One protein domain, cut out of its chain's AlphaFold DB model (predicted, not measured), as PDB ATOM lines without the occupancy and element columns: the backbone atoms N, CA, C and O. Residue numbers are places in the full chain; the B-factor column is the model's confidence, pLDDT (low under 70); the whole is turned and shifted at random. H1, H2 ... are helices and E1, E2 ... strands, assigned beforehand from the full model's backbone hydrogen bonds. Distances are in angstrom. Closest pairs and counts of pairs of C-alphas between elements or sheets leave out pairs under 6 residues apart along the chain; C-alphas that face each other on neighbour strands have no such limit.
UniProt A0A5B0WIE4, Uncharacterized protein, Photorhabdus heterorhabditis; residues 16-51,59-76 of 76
ATOM      1  N   GLU A  16      41.120 -25.657 -44.271       82.88
ATOM      2  CA  GLU A  16      41.148 -24.257 -44.714       82.88
ATOM      3  C   GLU A  16      42.570 -23.685 -44.582       82.88
ATOM      4  O   GLU A  16      43.156 -23.692 -43.497       82.88
ATOM      5  N   ILE A  17      43.102 -23.140 -45.677       87.50
ATOM      6  CA  ILE A  17      44.351 -22.370 -45.706       87.50
ATOM      7  C   ILE A  17      43.995 -20.882 -45.640       87.50
ATOM      8  O   ILE A  17      43.123 -20.427 -46.381       87.50
ATOM      9  N   LEU A  18      44.662 -20.121 -44.769       85.50
ATOM     10  CA  LEU A  18      44.488 -18.670 -44.649       85.50
ATOM     11  C   LEU A  18      45.791 -17.932 -44.971       85.50
ATOM     12  O   LEU A  18      46.888 -18.472 -44.811       85.50
ATOM     13  N   THR A  19      45.656 -16.673 -45.376       85.88
ATOM     14  CA  THR A  19      46.749 -15.711 -45.521       85.88
ATOM     15  C   THR A  19      47.125 -15.116 -44.169       85.88
ATOM     16  O   THR A  19      46.289 -14.494 -43.513       85.88
ATOM     17  N   PHE A  20      48.382 -15.277 -43.752       86.62
ATOM     18  CA  PHE A  20      48.914 -14.626 -42.553       86.62
ATOM     19  C   PHE A  20      49.691 -13.357 -42.917       86.62
ATOM     20  O   PHE A  20      50.348 -13.287 -43.962       86.62
ATOM     21  N   ALA A  21      49.585 -12.347 -42.060       86.38
ATOM     22  CA  ALA A  21      50.049 -10.990 -42.326       86.38
ATOM     23  C   ALA A  21      50.940 -10.450 -41.204       86.38
ATOM     24  O   ALA A  21      50.989 -11.010 -40.108       86.38
ATOM     25  N   ASP A  22      51.663  -9.365 -41.476       87.75
ATOM     26  CA  ASP A  22      52.371  -8.616 -40.440       87.75
ATOM     27  C   ASP A  22      51.450  -7.576 -39.780       87.75
ATOM     28  O   ASP A  22      50.270  -7.428 -40.099       87.75
ATOM     29  N   LYS A  23      52.006  -6.821 -38.833       89.75
ATOM     30  CA  LYS A  23      51.301  -5.737 -38.133       89.75
ATOM     31  C   LYS A  23      50.919  -4.545 -39.025       89.75
ATOM     32  O   LYS A  23      50.234  -3.644 -38.553       89.75
ATOM     33  N   TYR A  24      51.410  -4.505 -40.260       93.75
ATOM     34  CA  TYR A  24      51.120  -3.484 -41.261       93.75
ATOM     35  C   TYR A  24      50.177  -4.007 -42.353       93.75
ATOM     36  O   TYR A  24      50.004  -3.332 -43.361       93.75
ATOM     37  N   ASP A  25      49.568  -5.181 -42.146       85.38
ATOM     38  CA  ASP A  25      48.684  -5.855 -43.102       85.38
ATOM     39  C   ASP A  25      49.383  -6.286 -44.409       85.38
ATOM     40  O   ASP A  25      48.742  -6.532 -45.432       85.38
ATOM     41  N   ASN A  26      50.713  -6.431 -44.392       90.38
ATOM     42  CA  ASN A  26      51.428  -7.021 -45.520       90.38
ATOM     43  C   ASN A  26      51.288  -8.541 -45.487       90.38
ATOM     44  O   ASN A  26      51.483  -9.171 -44.445       90.38
ATOM     45  N   LEU A  27      51.035  -9.140 -46.650       89.94
ATOM     46  CA  LEU A  27      51.031 -10.588 -46.809       89.94
ATOM     47  C   LEU A  27      52.434 -11.164 -46.564       89.94
ATOM     48  O   LEU A  27      53.382 -10.793 -47.255       89.94
ATOM     49  N   ILE A  28      52.546 -12.125 -45.643       90.56
ATOM     50  CA  ILE A  28      53.803 -12.844 -45.380       90.56
ATOM     51  C   ILE A  28      53.736 -14.301 -45.868       90.56
ATOM     52  O   ILE A  28      54.766 -14.887 -46.199       90.56
ATOM     53  N   GLY A  29      52.543 -14.901 -45.965       90.19
ATOM     54  CA  GLY A  29      52.394 -16.241 -46.541       90.19
ATOM     55  C   GLY A  29      51.045 -16.909 -46.283       90.19
ATOM     56  O   GLY A  29      50.055 -16.259 -45.952       90.19
ATOM     57  N   LEU A  30      51.025 -18.235 -46.442       91.12
ATOM     58  CA  LEU A  30      49.856 -19.097 -46.265       91.12
ATOM     59  C   LEU A  30      50.115 -20.141 -45.177       91.12
ATOM     60  O   LEU A  30      51.206 -20.708 -45.115       91.12
ATOM     61  N   ALA A  31      49.116 -20.427 -44.346       89.94
ATOM     62  CA  ALA A  31      49.182 -21.511 -43.368       89.94
ATOM     63  C   ALA A  31      47.796 -22.096 -43.080       89.94
ATOM     64  O   ALA A  31      46.765 -21.486 -43.372       89.94
ATOM     65  N   GLY A  32      47.773 -23.299 -42.504       88.50
ATOM     66  CA  GLY A  32      46.536 -23.937 -42.082       88.50
ATOM     67  C   GLY A  32      45.814 -23.087 -41.039       88.50
ATOM     68  O   GLY A  32      46.426 -22.514 -40.133       88.50
ATOM     69  N   LYS A  33      44.487 -23.028 -41.130       85.00
ATOM     70  CA  LYS A  33      43.639 -22.298 -40.184       85.00
ATOM     71  C   LYS A  33      43.913 -22.709 -38.743       85.00
ATOM     72  O   LYS A  33      43.983 -21.847 -37.872       85.00
ATOM     73  N   VAL A  34      44.080 -24.008 -38.498       87.69
ATOM     74  CA  VAL A  34      44.403 -24.533 -37.165       87.69
ATOM     75  C   VAL A  34      45.734 -23.966 -36.669       87.69
ATOM     76  O   VAL A  34      45.780 -23.455 -35.553       87.69
ATOM     77  N   ASP A  35      46.772 -23.973 -37.506       87.00
ATOM     78  CA  ASP A  35      48.103 -23.482 -37.139       87.00
ATOM     79  C   ASP A  35      48.096 -21.985 -36.815       87.00
ATOM     80  O   ASP A  35      48.646 -21.573 -35.795       87.00
ATOM     81  N   ILE A  36      47.426 -21.176 -37.642       85.50
ATOM     82  CA  ILE A  36      47.319 -19.722 -37.450       85.50
ATOM     83  C   ILE A  36      46.626 -19.396 -36.128       85.50
ATOM     84  O   ILE A  36      47.113 -18.560 -35.364       85.50
ATOM     85  N   HIS A  37      45.520 -20.080 -35.826       83.69
ATOM     86  CA  HIS A  37      44.766 -19.824 -34.601       83.69
ATOM     87  C   HIS A  37      45.502 -20.335 -33.360       83.69
ATOM     88  O   HIS A  37      45.524 -19.623 -32.361       83.69
ATOM     89  N   GLN A  38      46.133 -21.516 -33.415       85.88
ATOM     90  CA  GLN A  38      46.890 -22.087 -32.291       85.88
ATOM     91  C   GLN A  38      48.149 -21.288 -31.951       85.88
ATOM     92  O   GLN A  38      48.538 -21.233 -30.787       85.88
ATOM     93  N   ARG A  39      48.791 -20.680 -32.952       86.25
ATOM     94  CA  ARG A  39      50.030 -19.910 -32.778       86.25
ATOM     95  C   ARG A  39      49.794 -18.414 -32.564       86.25
ATOM     96  O   ARG A  39      50.765 -17.676 -32.435       86.25
ATOM     97  N   GLY A  40      48.538 -17.958 -32.560       84.25
ATOM     98  CA  GLY A  40      48.201 -16.540 -32.408       84.25
ATOM     99  C   GLY A  40      48.729 -15.659 -33.544       84.25
ATOM    100  O   GLY A  40      49.090 -14.507 -33.312       84.25
ATOM    101  N   MET A  41      48.814 -16.193 -34.766       85.94
ATOM    102  CA  MET A  41      49.312 -15.452 -35.927       85.94
ATOM    103  C   MET A  41      48.267 -14.456 -36.446       85.94
ATOM    104  O   MET A  41      47.071 -14.759 -36.521       85.94
ATOM    105  N   LEU A  42      48.736 -13.277 -36.861       87.25
ATOM    106  CA  LEU A  42      47.914 -12.302 -37.574       87.25
ATOM    107  C   LEU A  42      47.530 -12.863 -38.944       87.25
ATOM    108  O   LEU A  42      48.367 -13.422 -39.649       87.25
ATOM    109  N   HIS A  43      46.266 -12.717 -39.325       88.50
ATOM    110  CA  HIS A  43      45.757 -13.179 -40.610       88.50
ATOM    111  C   HIS A  43      44.730 -12.210 -41.171       88.50
ATOM    112  O   HIS A  43      44.042 -11.514 -40.422       88.50
ATOM    113  N   GLN A  44      44.635 -12.178 -42.496       83.25
ATOM    114  CA  GLN A  44      43.690 -11.312 -43.184       83.25
ATOM    115  C   GLN A  44      42.288 -11.912 -43.132       83.25
ATOM    116  O   GLN A  44      42.085 -13.113 -43.319       83.25
ATOM    117  N   ALA A  45      41.309 -11.050 -42.895       83.06
ATOM    118  CA  ALA A  45      39.897 -11.385 -42.932       83.06
ATOM    119  C   ALA A  45      39.122 -10.192 -43.489       83.06
ATOM    120  O   ALA A  45      39.531  -9.043 -43.335       83.06
ATOM    121  N   PHE A  46      37.986 -10.465 -44.120       77.81
ATOM    122  CA  PHE A  46      37.083  -9.431 -44.608       77.81
ATOM    123  C   PHE A  46      35.694  -9.619 -44.008       77.81
ATOM    124  O   PHE A  46      35.263 -10.734 -43.699       77.81
ATOM    125  N   PHE A  47      34.982  -8.507 -43.874       70.31
ATOM    126  CA  PHE A  47      33.602  -8.472 -43.415       70.31
ATOM    127  C   PHE A  47      32.716  -8.064 -44.589       70.31
ATOM    128  O   PHE A  47      32.952  -7.033 -45.213       70.31
ATOM    129  N   ILE A  48      31.696  -8.868 -44.893       61.31
ATOM    130  CA  ILE A  48      30.657  -8.496 -45.858       61.31
ATOM    131  C   ILE A  48      29.438  -8.027 -45.073       61.31
ATOM    132  O   ILE A  48      28.871  -8.789 -44.288       61.31
ATOM    133  N   PHE A  49      29.017  -6.791 -45.321       70.75
ATOM    134  CA  PHE A  49      27.746  -6.266 -44.835       70.75
ATOM    135  C   PHE A  49      26.682  -6.484 -45.912       70.75
ATOM    136  O   PHE A  49      26.754  -5.894 -46.988       70.75
ATOM    137  N   ILE A  50      25.712  -7.354 -45.632       65.81
ATOM    138  CA  ILE A  50      24.574  -7.602 -46.523       65.81
ATOM    139  C   ILE A  50      23.380  -6.840 -45.960       65.81
ATOM    140  O   ILE A  50      22.866  -7.191 -44.901       65.81
ATOM    141  N   PHE A  51      22.946  -5.802 -46.671       63.03
ATOM    142  CA  PHE A  51      21.735  -5.058 -46.343       63.03
ATOM    143  C   PHE A  51      20.598  -5.560 -47.234       63.03
ATOM    144  O   PHE A  51      20.639  -5.390 -48.451       63.03
ATOM    145  N   PRO A  59       8.310  -2.891 -36.833       53.19
ATOM    146  CA  PRO A  59       9.166  -2.811 -35.646       53.19
ATOM    147  C   PRO A  59       9.637  -4.171 -35.117       53.19
ATOM    148  O   PRO A  59      10.733  -4.266 -34.571       53.19
ATOM    149  N   GLU A  60       8.859  -5.237 -35.321       53.41
ATOM    150  CA  GLU A  60       9.182  -6.580 -34.832       53.41
ATOM    151  C   GLU A  60      10.378  -7.272 -35.520       53.41
ATOM    152  O   GLU A  60      10.893  -8.243 -34.974       53.41
ATOM    153  N   LYS A  61      10.852  -6.796 -36.686       49.41
ATOM    154  CA  LYS A  61      11.936  -7.447 -37.464       49.41
ATOM    155  C   LYS A  61      13.252  -6.673 -37.527       49.41
ATOM    156  O   LYS A  61      14.226  -7.163 -38.096       49.41
ATOM    157  N   ALA A  62      13.321  -5.496 -36.909       49.44
ATOM    158  CA  ALA A  62      14.531  -4.670 -36.906       49.44
ATOM    159  C   ALA A  62      15.739  -5.351 -36.224       49.44
ATOM    160  O   ALA A  62      16.882  -4.994 -36.501       49.44
ATOM    161  N   GLY A  63      15.500  -6.348 -35.364       42.91
ATOM    162  CA  GLY A  63      16.545  -7.088 -34.650       42.91
ATOM    163  C   GLY A  63      17.226  -8.217 -35.437       42.91
ATOM    164  O   GLY A  63      18.246  -8.719 -34.977       42.91
ATOM    165  N   GLU A  64      16.703  -8.626 -36.601       46.16
ATOM    166  CA  GLU A  64      17.195  -9.813 -37.333       46.16
ATOM    167  C   GLU A  64      18.175  -9.483 -38.478       46.16
ATOM    168  O   GLU A  64      18.953 -10.339 -38.898       46.16
ATOM    169  N   THR A  65      18.173  -8.243 -38.978       48.53
ATOM    170  CA  THR A  65      18.825  -7.875 -40.253       48.53
ATOM    171  C   THR A  65      20.330  -7.613 -40.149       48.53
ATOM    172  O   THR A  65      21.011  -7.492 -41.163       48.53
ATOM    173  N   ILE A  66      20.904  -7.581 -38.946       46.03
ATOM    174  CA  ILE A  66      22.348  -7.389 -38.781       46.03
ATOM    175  C   ILE A  66      22.985  -8.725 -38.406       46.03
ATOM    176  O   ILE A  66      23.270  -9.008 -37.243       46.03
ATOM    177  N   LYS A  67      23.248  -9.561 -39.413       44.59
ATOM    178  CA  LYS A  67      24.094 -10.744 -39.226       44.59
ATOM    179  C   LYS A  67      25.559 -10.302 -39.139       44.59
ATOM    180  O   LYS A  67      26.308 -10.372 -40.107       44.59
ATOM    181  N   LEU A  68      25.954  -9.821 -37.962       45.00
ATOM    182  CA  LEU A  68      27.343  -9.540 -37.609       45.00
ATOM    183  C   LEU A  68      28.107 -10.862 -37.499       45.00
ATOM    184  O   LEU A  68      28.037 -11.551 -36.483       45.00
ATOM    185  N   ILE A  69      28.872 -11.218 -38.527       46.12
ATOM    186  CA  ILE A  69      29.978 -12.158 -38.345       46.12
ATOM    187  C   ILE A  69      31.129 -11.327 -37.788       46.12
ATOM    188  O   ILE A  69      31.947 -10.836 -38.547       46.12
ATOM    189  N   LEU A  70      31.156 -11.106 -36.474       40.03
ATOM    190  CA  LEU A  70      32.316 -10.546 -35.781       40.03
ATOM    191  C   LEU A  70      33.319 -11.680 -35.545       40.03
ATOM    192  O   LEU A  70      33.073 -12.565 -34.730       40.03
ATOM    193  N   HIS A  71      34.446 -11.662 -36.252       37.84
ATOM    194  CA  HIS A  71      35.617 -12.458 -35.905       37.84
ATOM    195  C   HIS A  71      36.752 -11.494 -35.576       37.84
ATOM    196  O   HIS A  71      37.410 -10.958 -36.463       37.84
ATOM    197  N   TRP A  72      36.936 -11.230 -34.287       34.75
ATOM    198  CA  TRP A  72      38.094 -10.514 -33.771       34.75
ATOM    199  C   TRP A  72      38.993 -11.549 -33.104       34.75
ATOM    200  O   TRP A  72      38.657 -12.089 -32.054       34.75
ATOM    201  N   SER A  73      40.110 -11.873 -33.750       35.56
ATOM    202  CA  SER A  73      41.172 -12.671 -33.140       35.56
ATOM    203  C   SER A  73      42.174 -11.723 -32.495       35.56
ATOM    204  O   SER A  73      43.127 -11.302 -33.138       35.56
ATOM    205  N   TYR A  74      41.954 -11.385 -31.228       34.91
ATOM    206  CA  TYR A  74      43.036 -10.974 -30.338       34.91
ATOM    207  C   TYR A  74      42.977 -11.854 -29.091       34.91
ATOM    208  O   TYR A  74      41.979 -11.881 -28.374       34.91
ATOM    209  N   TRP A  75      44.048 -12.622 -28.911       44.81
ATOM    210  CA  TRP A  75      44.298 -13.516 -27.788       44.81
ATOM    211  C   TRP A  75      44.439 -12.748 -26.462       44.81
ATOM    212  O   TRP A  75      45.101 -11.710 -26.397       44.81
ATOM    213  N   ARG A  76      43.906 -13.339 -25.391       29.98
ATOM    214  CA  ARG A  76      44.709 -13.693 -24.215       29.98
ATOM    215  C   ARG A  76      44.710 -15.207 -24.103       29.98
ATOM    216  O   ARG A  76      43.642 -15.789 -24.391       29.98
TER     217      ARG A  76
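Overview. This is residues 16 to 51 and 59 to 76 of the 76 residues of an uncharacterized protein of Photorhabdus heterorhabditis (UniProt A0A5B0WIE4). This domain has little regular structure: a small head, made of the hairpin E1 and E2 with the short helix H1 beside E1, and a long arm without named elements, residues 44 to 51 running out and 65 to 72 folding back. Residues 59 to 64 stick out at its tip. The printed part has 54 residues, 17 in named elements, in the order E1, E2, H1; the sheet E1 - E2 is antiparallel, the class mixed. It is only just loose, close to extended, with a radius of gyration of the C-alphas of 15.0 A and spans of 46 by 22 by 21 A.

Along the chain. E1, residues 17 to 21, begins at C-alpha 17 (44.351, -22.370, -45.706) and is 13.2 A long. E2, residues 27 to 32, measures 14.9 A. H1, residues 33 to 38, measures 8.5 A and ends at C-alpha 38 (46.890, -22.087, -32.291).

Arrangement. E1 and E2 form a hairpin, antiparallel at 147 degrees; N 18 and O 31, 2.9 A apart, are within hydrogen-bond range. The closest C-alphas of E1 and H1, Ile 17 and Lys 33, are 5.6 A apart. In H1 every O i to N i+4 pair is within hydrogen-bond range.

Size, cuts and confidence. The C-alphas of Ile 28 and Pro 59 are farthest apart, 46.8 A. Residues 52 to 58 are cut out, leaving 16.7 A between C-alphas 51 and 59. The pLDDT is under 70 at residues 48, 50 to 51 and 59 to 76.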